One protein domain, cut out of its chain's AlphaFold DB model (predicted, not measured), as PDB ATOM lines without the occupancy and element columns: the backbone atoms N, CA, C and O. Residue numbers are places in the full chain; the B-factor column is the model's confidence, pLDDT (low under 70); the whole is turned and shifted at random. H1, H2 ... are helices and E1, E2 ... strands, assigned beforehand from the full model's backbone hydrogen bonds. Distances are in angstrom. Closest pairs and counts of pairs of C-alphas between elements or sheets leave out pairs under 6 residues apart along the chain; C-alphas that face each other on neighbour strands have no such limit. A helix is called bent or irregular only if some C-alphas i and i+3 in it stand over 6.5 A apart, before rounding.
ATOM      1  N   GLY A  25       1.262  26.193  13.504       95.62
ATOM      2  CA  GLY A  25       1.168  27.548  14.017       95.62
ATOM      3  C   GLY A  25       1.659  27.656  15.452       95.62
ATOM      4  O   GLY A  25       1.506  26.725  16.252       95.62
ATOM      5  N   VAL A  26       2.283  28.789  15.753       96.12
ATOM      6  CA  VAL A  26       2.715  29.179  17.094       96.12
ATOM      7  C   VAL A  26       2.214  30.587  17.351       96.12
ATOM      8  O   VAL A  26       2.665  31.538  16.714       96.12
ATOM      9  N   ASP A  27       1.313  30.728  18.309       94.56
ATOM     10  CA  ASP A  27       0.770  32.013  18.713       94.56
ATOM     11  C   ASP A  27       0.827  32.178  20.235       94.56
ATOM     12  O   ASP A  27       0.680  31.217  20.988       94.56
ATOM     13  N   LYS A  28       1.051  33.408  20.707       91.38
ATOM     14  CA  LYS A  28       1.179  33.681  22.148       91.38
ATOM     15  C   LYS A  28      -0.145  33.523  22.895       91.38
ATOM     16  O   LYS A  28      -0.131  33.168  24.066       91.38
ATOM     17  N   GLN A  29      -1.265  33.815  22.236       93.06
ATOM     18  CA  GLN A  29      -2.592  33.746  22.844       93.06
ATOM     19  C   GLN A  29      -3.194  32.349  22.662       93.06
ATOM     20  O   GLN A  29      -3.695  31.757  23.614       93.06
ATOM     21  N   HIS A  30      -3.082  31.791  21.454       93.19
ATOM     22  CA  HIS A  30      -3.733  30.532  21.072       93.19
ATOM     23  C   HIS A  30      -2.838  29.291  21.231       93.19
ATOM     24  O   HIS A  30      -3.300  28.165  21.042       93.19
ATOM     25  N   GLY A  31      -1.558  29.481  21.561       94.31
ATOM     26  CA  GLY A  31      -0.593  28.408  21.758       94.31
ATOM     27  C   GLY A  31      -0.141  27.748  20.453       94.31
ATOM     28  O   GLY A  31       0.072  28.388  19.423       94.31
ATOM     29  N   LEU A  32       0.056  26.436  20.517       96.31
ATOM     30  CA  LEU A  32       0.531  25.592  19.428       96.31
ATOM     31  C   LEU A  32      -0.668  25.031  18.668       96.31
ATOM     32  O   LEU A  32      -1.516  24.373  19.269       96.31
ATOM     33  N   THR A  33      -0.737  25.244  17.354       96.69
ATOM     34  CA  THR A  33      -1.894  24.834  16.542       96.69
ATOM     35  C   THR A  33      -1.509  24.058  15.278       96.69
ATOM     36  O   THR A  33      -0.445  24.239  14.689       96.69
ATOM     37  N   CYS A  34      -2.391  23.166  14.825       96.06
ATOM     38  CA  CYS A  34      -2.278  22.451  13.556       96.06
ATOM     39  C   CYS A  34      -3.611  22.365  12.810       96.06
ATOM     40  O   CYS A  34      -4.675  22.672  13.341       96.06
ATOM     41  N   SER A  35      -3.552  21.923  11.555       94.25
ATOM     42  CA  SER A  35      -4.698  21.962  10.643       94.25
ATOM     43  C   SER A  35      -5.748  20.873  10.891       94.25
ATOM     44  O   SER A  35      -6.875  21.012  10.431       94.25
ATOM     45  N   ARG A  36      -5.404  19.772  11.578       95.81
ATOM     46  CA  ARG A  36      -6.290  18.605  11.758       95.81
ATOM     47  C   ARG A  36      -6.457  18.233  13.228       95.81
ATOM     48  O   ARG A  36      -5.473  18.060  13.941       95.81
ATOM     49  N   PHE A  37      -7.699  18.006  13.656       94.88
ATOM     50  CA  PHE A  37      -8.015  17.580  15.027       94.88
ATOM     51  C   PHE A  37      -7.468  16.191  15.374       94.88
ATOM     52  O   PHE A  37      -6.971  15.983  16.479       94.88
ATOM     53  N   SER A  38      -7.498  15.248  14.427       92.50
ATOM     54  CA  SER A  38      -6.912  13.915  14.620       92.50
ATOM     55  C   SER A  38      -5.401  13.985  14.858       92.50
ATOM     56  O   SER A  38      -4.869  13.288  15.717       92.50
ATOM     57  N   GLU A  39      -4.713  14.879  14.146       92.44
ATOM     58  CA  GLU A  39      -3.285  15.136  14.323       92.44
ATOM     59  C   GLU A  39      -2.992  15.776  15.687       92.44
ATOM     60  O   GLU A  39      -2.080  15.332  16.388       92.44
ATOM     61  N   ALA A  40      -3.796  16.761  16.099       95.31
ATOM     62  CA  ALA A  40      -3.687  17.368  17.422       95.31
ATOM     63  C   ALA A  40      -3.837  16.325  18.537       95.31
ATOM     64  O   ALA A  40      -3.010  16.284  19.445       95.31
ATOM     65  N   GLN A  41      -4.820  15.426  18.432       94.12
ATOM     66  CA  GLN A  41      -5.061  14.386  19.434       94.12
ATOM     67  C   GLN A  41      -3.867  13.428  19.581       94.12
ATOM     68  O   GLN A  41      -3.483  13.075  20.696       94.12
ATOM     69  N   VAL A  42      -3.246  13.020  18.470       93.06
ATOM     70  CA  VAL A  42      -2.049  12.159  18.490       93.06
ATOM     71  C   VAL A  42      -0.872  12.882  19.151       93.06
ATOM     72  O   VAL A  42      -0.189  12.297  19.995       93.06
ATOM     73  N   LYS A  43      -0.657  14.162  18.823       94.69
ATOM     74  CA  LYS A  43       0.415  14.974  19.417       94.69
ATOM     75  C   LYS A  43       0.202  15.202  20.909       94.69
ATOM     76  O   LYS A  43       1.142  15.034  21.676       94.69
ATOM     77  N   GLN A  44      -1.027  15.496  21.329       95.19
ATOM     78  CA  GLN A  44      -1.390  15.646  22.740       95.19
ATOM     79  C   GLN A  44      -1.116  14.364  23.531       95.19
ATOM     80  O   GLN A  44      -0.503  14.415  24.596       95.19
ATOM     81  N   LYS A  45      -1.491  13.197  22.990       94.06
ATOM     82  CA  LYS A  45      -1.189  11.898  23.613       94.06
ATOM     83  C   LYS A  45       0.312  11.653  23.740       94.06
ATOM     84  O   LYS A  45       0.772  11.237  24.801       94.06
ATOM     85  N   ALA A  46       1.078  11.935  22.685       93.38
ATOM     86  CA  ALA A  46       2.533  11.827  22.725       93.38
ATOM     87  C   ALA A  46       3.128  12.771  23.785       93.38
ATOM     88  O   ALA A  46       3.913  12.339  24.625       93.38
ATOM     89  N   MET A  47       2.695  14.034  23.815       93.56
ATOM     90  CA  MET A  47       3.130  15.024  24.805       93.56
ATOM     91  C   MET A  47       2.806  14.610  26.243       93.56
ATOM     92  O   MET A  47       3.621  14.859  27.129       93.56
ATOM     93  N   ALA A  48       1.656  13.978  26.482       92.75
ATOM     94  CA  ALA A  48       1.235  13.533  27.810       92.75
ATOM     95  C   ALA A  48       2.075  12.367  28.360       92.75
ATOM     96  O   ALA A  48       2.173  12.202  29.571       92.75
ATOM     97  N   LYS A  49       2.692  11.565  27.487       93.00
ATOM     98  CA  LYS A  49       3.448  10.356  27.865       93.00
ATOM     99  C   LYS A  49       4.956  10.477  27.707       93.00
ATOM    100  O   LYS A  49       5.679   9.482  27.783       93.00
ATOM    101  N   THR A  50       5.418  11.697  27.476       93.69
ATOM    102  CA  THR A  50       6.825  11.996  27.269       93.69
ATOM    103  C   THR A  50       7.374  12.804  28.431       93.69
ATOM    104  O   THR A  50       6.764  13.789  28.840       93.69
ATOM    105  N   GLN A  51       8.576  12.463  28.896       92.69
ATOM    106  CA  GLN A  51       9.280  13.269  29.899       92.69
ATOM    107  C   GLN A  51       9.727  14.634  29.340       92.69
ATOM    108  O   GLN A  51       9.434  15.670  29.929       92.69
ATOM    109  N   LYS A  52      10.408  14.658  28.182       94.31
ATOM    110  CA  LYS A  52      10.869  15.889  27.517       94.31
ATOM    111  C   LYS A  52      10.169  16.145  26.180       94.31
ATOM    112  O   LYS A  52      10.378  15.428  25.202       94.31
ATOM    113  N   LYS A  53       9.403  17.232  26.123       94.06
ATOM    114  CA  LYS A  53       8.684  17.702  24.931       94.06
ATOM    115  C   LYS A  53       9.570  18.714  24.204       94.06
ATOM    116  O   LYS A  53      10.025  19.672  24.820       94.06
ATOM    117  N   ILE A  54       9.849  18.483  22.927       94.50
ATOM    118  CA  ILE A  54      10.684  19.354  22.096       94.50
ATOM    119  C   ILE A  54       9.826  19.825  20.932       94.50
ATOM    120  O   ILE A  54       9.414  19.027  20.093       94.50
ATOM    121  N   LEU A  55       9.536  21.116  20.901       95.00
ATOM    122  CA  LEU A  55       8.762  21.727  19.833       95.00
ATOM    123  C   LEU A  55       9.672  22.018  18.630       95.00
ATOM    124  O   LEU A  55      10.759  22.564  18.803       95.00
ATOM    125  N   ILE A  56       9.223  21.669  17.423       95.00
ATOM    126  CA  ILE A  56       9.928  21.964  16.168       95.00
ATOM    127  C   ILE A  56       9.010  22.772  15.253       95.00
ATOM    128  O   ILE A  56       7.884  22.364  14.962       95.00
ATOM    129  N   PHE A  57       9.511  23.902  14.765       94.69
ATOM    130  CA  PHE A  57       8.863  24.709  13.740       94.69
ATOM    131  C   PHE A  57       9.901  25.523  12.964       94.69
ATOM    132  O   PHE A  57      10.969  25.836  13.486       94.69
ATOM    133  N   ASP A  58       9.588  25.852  11.713       95.31
ATOM    134  CA  ASP A  58      10.381  26.789  10.921       95.31
ATOM    135  C   ASP A  58      10.003  28.249  11.239       95.31
ATOM    136  O   ASP A  58       8.984  28.539  11.866       95.31
ATOM    137  N   HIS A  59      10.816  29.189  10.768       95.56
ATOM    138  CA  HIS A  59      10.652  30.620  11.023       95.56
ATOM    139  C   HIS A  59       9.341  31.228  10.485       95.56
ATOM    140  O   HIS A  59       9.015  32.353  10.855       95.56
ATOM    141  N   THR A  60       8.584  30.522   9.639       95.94
ATOM    142  CA  THR A  60       7.309  31.006   9.088       95.94
ATOM    143  C   THR A  60       6.128  30.768  10.027       95.94
ATOM    144  O   THR A  60       5.137  31.484   9.944       95.94
ATOM    145  N   LYS A  61       6.218  29.791  10.938       94.44
ATOM    146  CA  LYS A  61       5.115  29.329  11.806       94.44
ATOM    147  C   LYS A  61       4.674  30.285  12.936       94.44
ATOM    148  O   LYS A  61       3.538  30.131  13.396       94.44
ATOM    149  N   PRO A  62       5.488  31.246  13.426       94.81
ATOM    150  CA  PRO A  62       5.020  32.244  14.388       94.81
ATOM    151  C   PRO A  62       3.855  33.087  13.853       94.81
ATOM    152  O   PRO A  62       3.823  33.432  12.675       94.81
ATOM    153  N   LYS A  63       2.925  33.469  14.737       94.75
ATOM    154  CA  LYS A  63       1.701  34.244  14.444       94.75
ATOM    155  C   LYS A  63       0.695  33.541  13.521       94.75
ATOM    156  O   LYS A  63      -0.288  34.160  13.120       94.75
ATOM    157  N   GLN A  64       0.908  32.268  13.189       96.31
ATOM    158  CA  GLN A  64      -0.082  31.462  12.476       96.31
ATOM    159  C   GLN A  64      -0.995  30.739  13.467       96.31
ATOM    160  O   GLN A  64      -0.531  30.187  14.467       96.31
ATOM    161  N   ILE A  65      -2.294  30.722  13.167       96.19
ATOM    162  CA  ILE A  65      -3.325  30.064  13.972       96.19
ATOM    163  C   ILE A  65      -4.085  29.093  13.072       96.19
ATOM    164  O   ILE A  65      -4.539  29.454  11.987       96.19
ATOM    165  N   HIS A  66      -4.240  27.858  13.540       96.31
ATOM    166  CA  HIS A  66      -5.011  26.818  12.868       96.31
ATOM    167  C   HIS A  66      -6.121  26.266  13.764       96.31
ATOM    168  O   HIS A  66      -6.146  26.491  14.972       96.31
ATOM    169  N   SER A  67      -7.031  25.508  13.155       95.88
ATOM    170  CA  SER A  67      -8.278  25.061  13.779       95.88
ATOM    171  C   SER A  67      -8.112  24.115  14.972       95.88
ATOM    172  O   SER A  67      -9.028  24.026  15.784       95.88
ATOM    173  N   ALA A  68      -6.992  23.394  15.091       96.88
ATOM    174  CA  ALA A  68      -6.792  22.417  16.159       96.88
ATOM    175  C   ALA A  68      -5.629  22.805  17.079       96.88
ATOM    176  O   ALA A  68      -4.496  22.945  16.626       96.88
ATOM    177  N   SER A  69      -5.895  22.926  18.380       95.94
ATOM    178  CA  SER A  69      -4.870  23.208  19.391       95.94
ATOM    179  C   SER A  69      -4.139  21.936  19.824       95.94
ATOM    180  O   SER A  69      -4.759  20.902  20.064       95.94
ATOM    181  N   ILE A  70      -2.816  22.017  19.938       95.44
ATOM    182  CA  ILE A  70      -1.929  20.954  20.425       95.44
ATOM    183  C   ILE A  70      -1.554  21.194  21.900       95.44
ATOM    184  O   ILE A  70      -1.357  20.233  22.640       95.44
ATOM    185  N   GLY A  71      -1.479  22.451  22.340       94.25
ATOM    186  CA  GLY A  71      -1.132  22.833  23.712       94.25
ATOM    187  C   GLY A  71      -0.682  24.291  23.808       94.25
ATOM    188  O   GLY A  71      -0.591  24.974  22.792       94.25
ATOM    189  N   GLN A  72      -0.382  24.764  25.018       93.50
ATOM    190  CA  GLN A  72       0.106  26.130  25.228       93.50
ATOM    191  C   GLN A  72       1.615  26.228  24.964       93.50
ATOM    192  O   GLN A  72       2.356  25.261  25.155       93.50
TER     193      GLN A  72
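AT A GLANCE: This is residues 25 to 72 of the 75 residues of the protein "DeoRC domain-containing protein" of Rodentibacter pneumotropicus (UniProt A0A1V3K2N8). Look for a small sheet of three short antiparallel strands, E1, E2 and E4, with one helix, H1, packed over one face and running along the edge strand E4. From the far end of H1 the chain turns into a longer strand, E3, which keeps away from E1 and E2 and pairs with no named strand; residues 48 to 54 stick out, and residues 57 to 67 make the long way back to E4. The printed part has 48 residues, with one named helix and four named strands in the order E1, E2, H1, E3, E4, and the sheet's order is E1, E2, E4. The class is mixed, helices and strands, and the whole is compact, with a radius of gyration of the C-alphas of 10.4 A and spans of 27 by 21 by 18 A.

HOW THE PARTS SIT: Begin at the inner strand of the sheet, E2, residues 31 to 34. On one side of it find the edge strand E1, residues 25 to 27, which forms a hairpin with E2; the two are antiparallel, with 161 degrees between their directions. Here N 25 and O 33 are 2.9 A apart, and N 31 and O 27 are also 2.9 A apart, both within hydrogen-bond range. The other edge strand is E4, residues 68 to 71, antiparallel to E2 at 138 degrees. Between them N 34 and O 68 are 2.8 A apart and N 70 and O 32 are 2.8 A apart, within hydrogen-bond range; the C-alphas of Thr 33 and Ser 69 face each other at 4.4 A. Now look to one face of this sheet for H1, residues 37 to 48, which is on the sheet at a height over the sheet of 7.8 A. This is an arrangement of two layers, a helix on one face of a sheet. H1 lies over E4 and runs along the strands, at 6 degrees to E4 on the local plane. The closest C-alphas of H1 and E4 are those of Ala 40 and Ile 70, 5.0 A apart. Every O i to N i+4 pair inside H1 is within hydrogen-bond range. Further out is E3, residues 50 to 56, which is apart from E1, E2 and E4. The closest C-alphas of H1 and E3 are those of Met 47 and Lys 53, 6.2 A apart.

IN THESE COORDINATES: Find C-alpha 25 at (1.168, 27.548, 14.017), where E1 begins; it spans 6.5 A to C-alpha 27. E2 covers 10.3 A from C-alpha 31 to C-alpha 34. H1 starts at C-alpha 37, at (-8.015, 17.580, 15.027), and runs 16.3 A to C-alpha 48; it is not bent. E3 is the longest strand, 15.2 A from C-alpha 50 to C-alpha 56. E4 is 9.4 A long and ends at C-alpha 71, at (-1.132, 22.833, 23.712).

THE WHOLE: The two C-alphas farthest apart are those of Lys 49 and Thr 60, 28.2 A. Residues 48 to 54, of which 50 to 54 belong to E3, stand free. The links E1 to E2, E2 to H1 and H1 to E3 are tight, while E3 to E4, with 11 residues between them, is a long link. The printed part has no cut, and its first and last C-alphas, those of Gly 25 and Gln 72, are 11.4 A apart. The mean pLDDT of the printed part is 94.6, and no printed residue is under 70 in this predicted model.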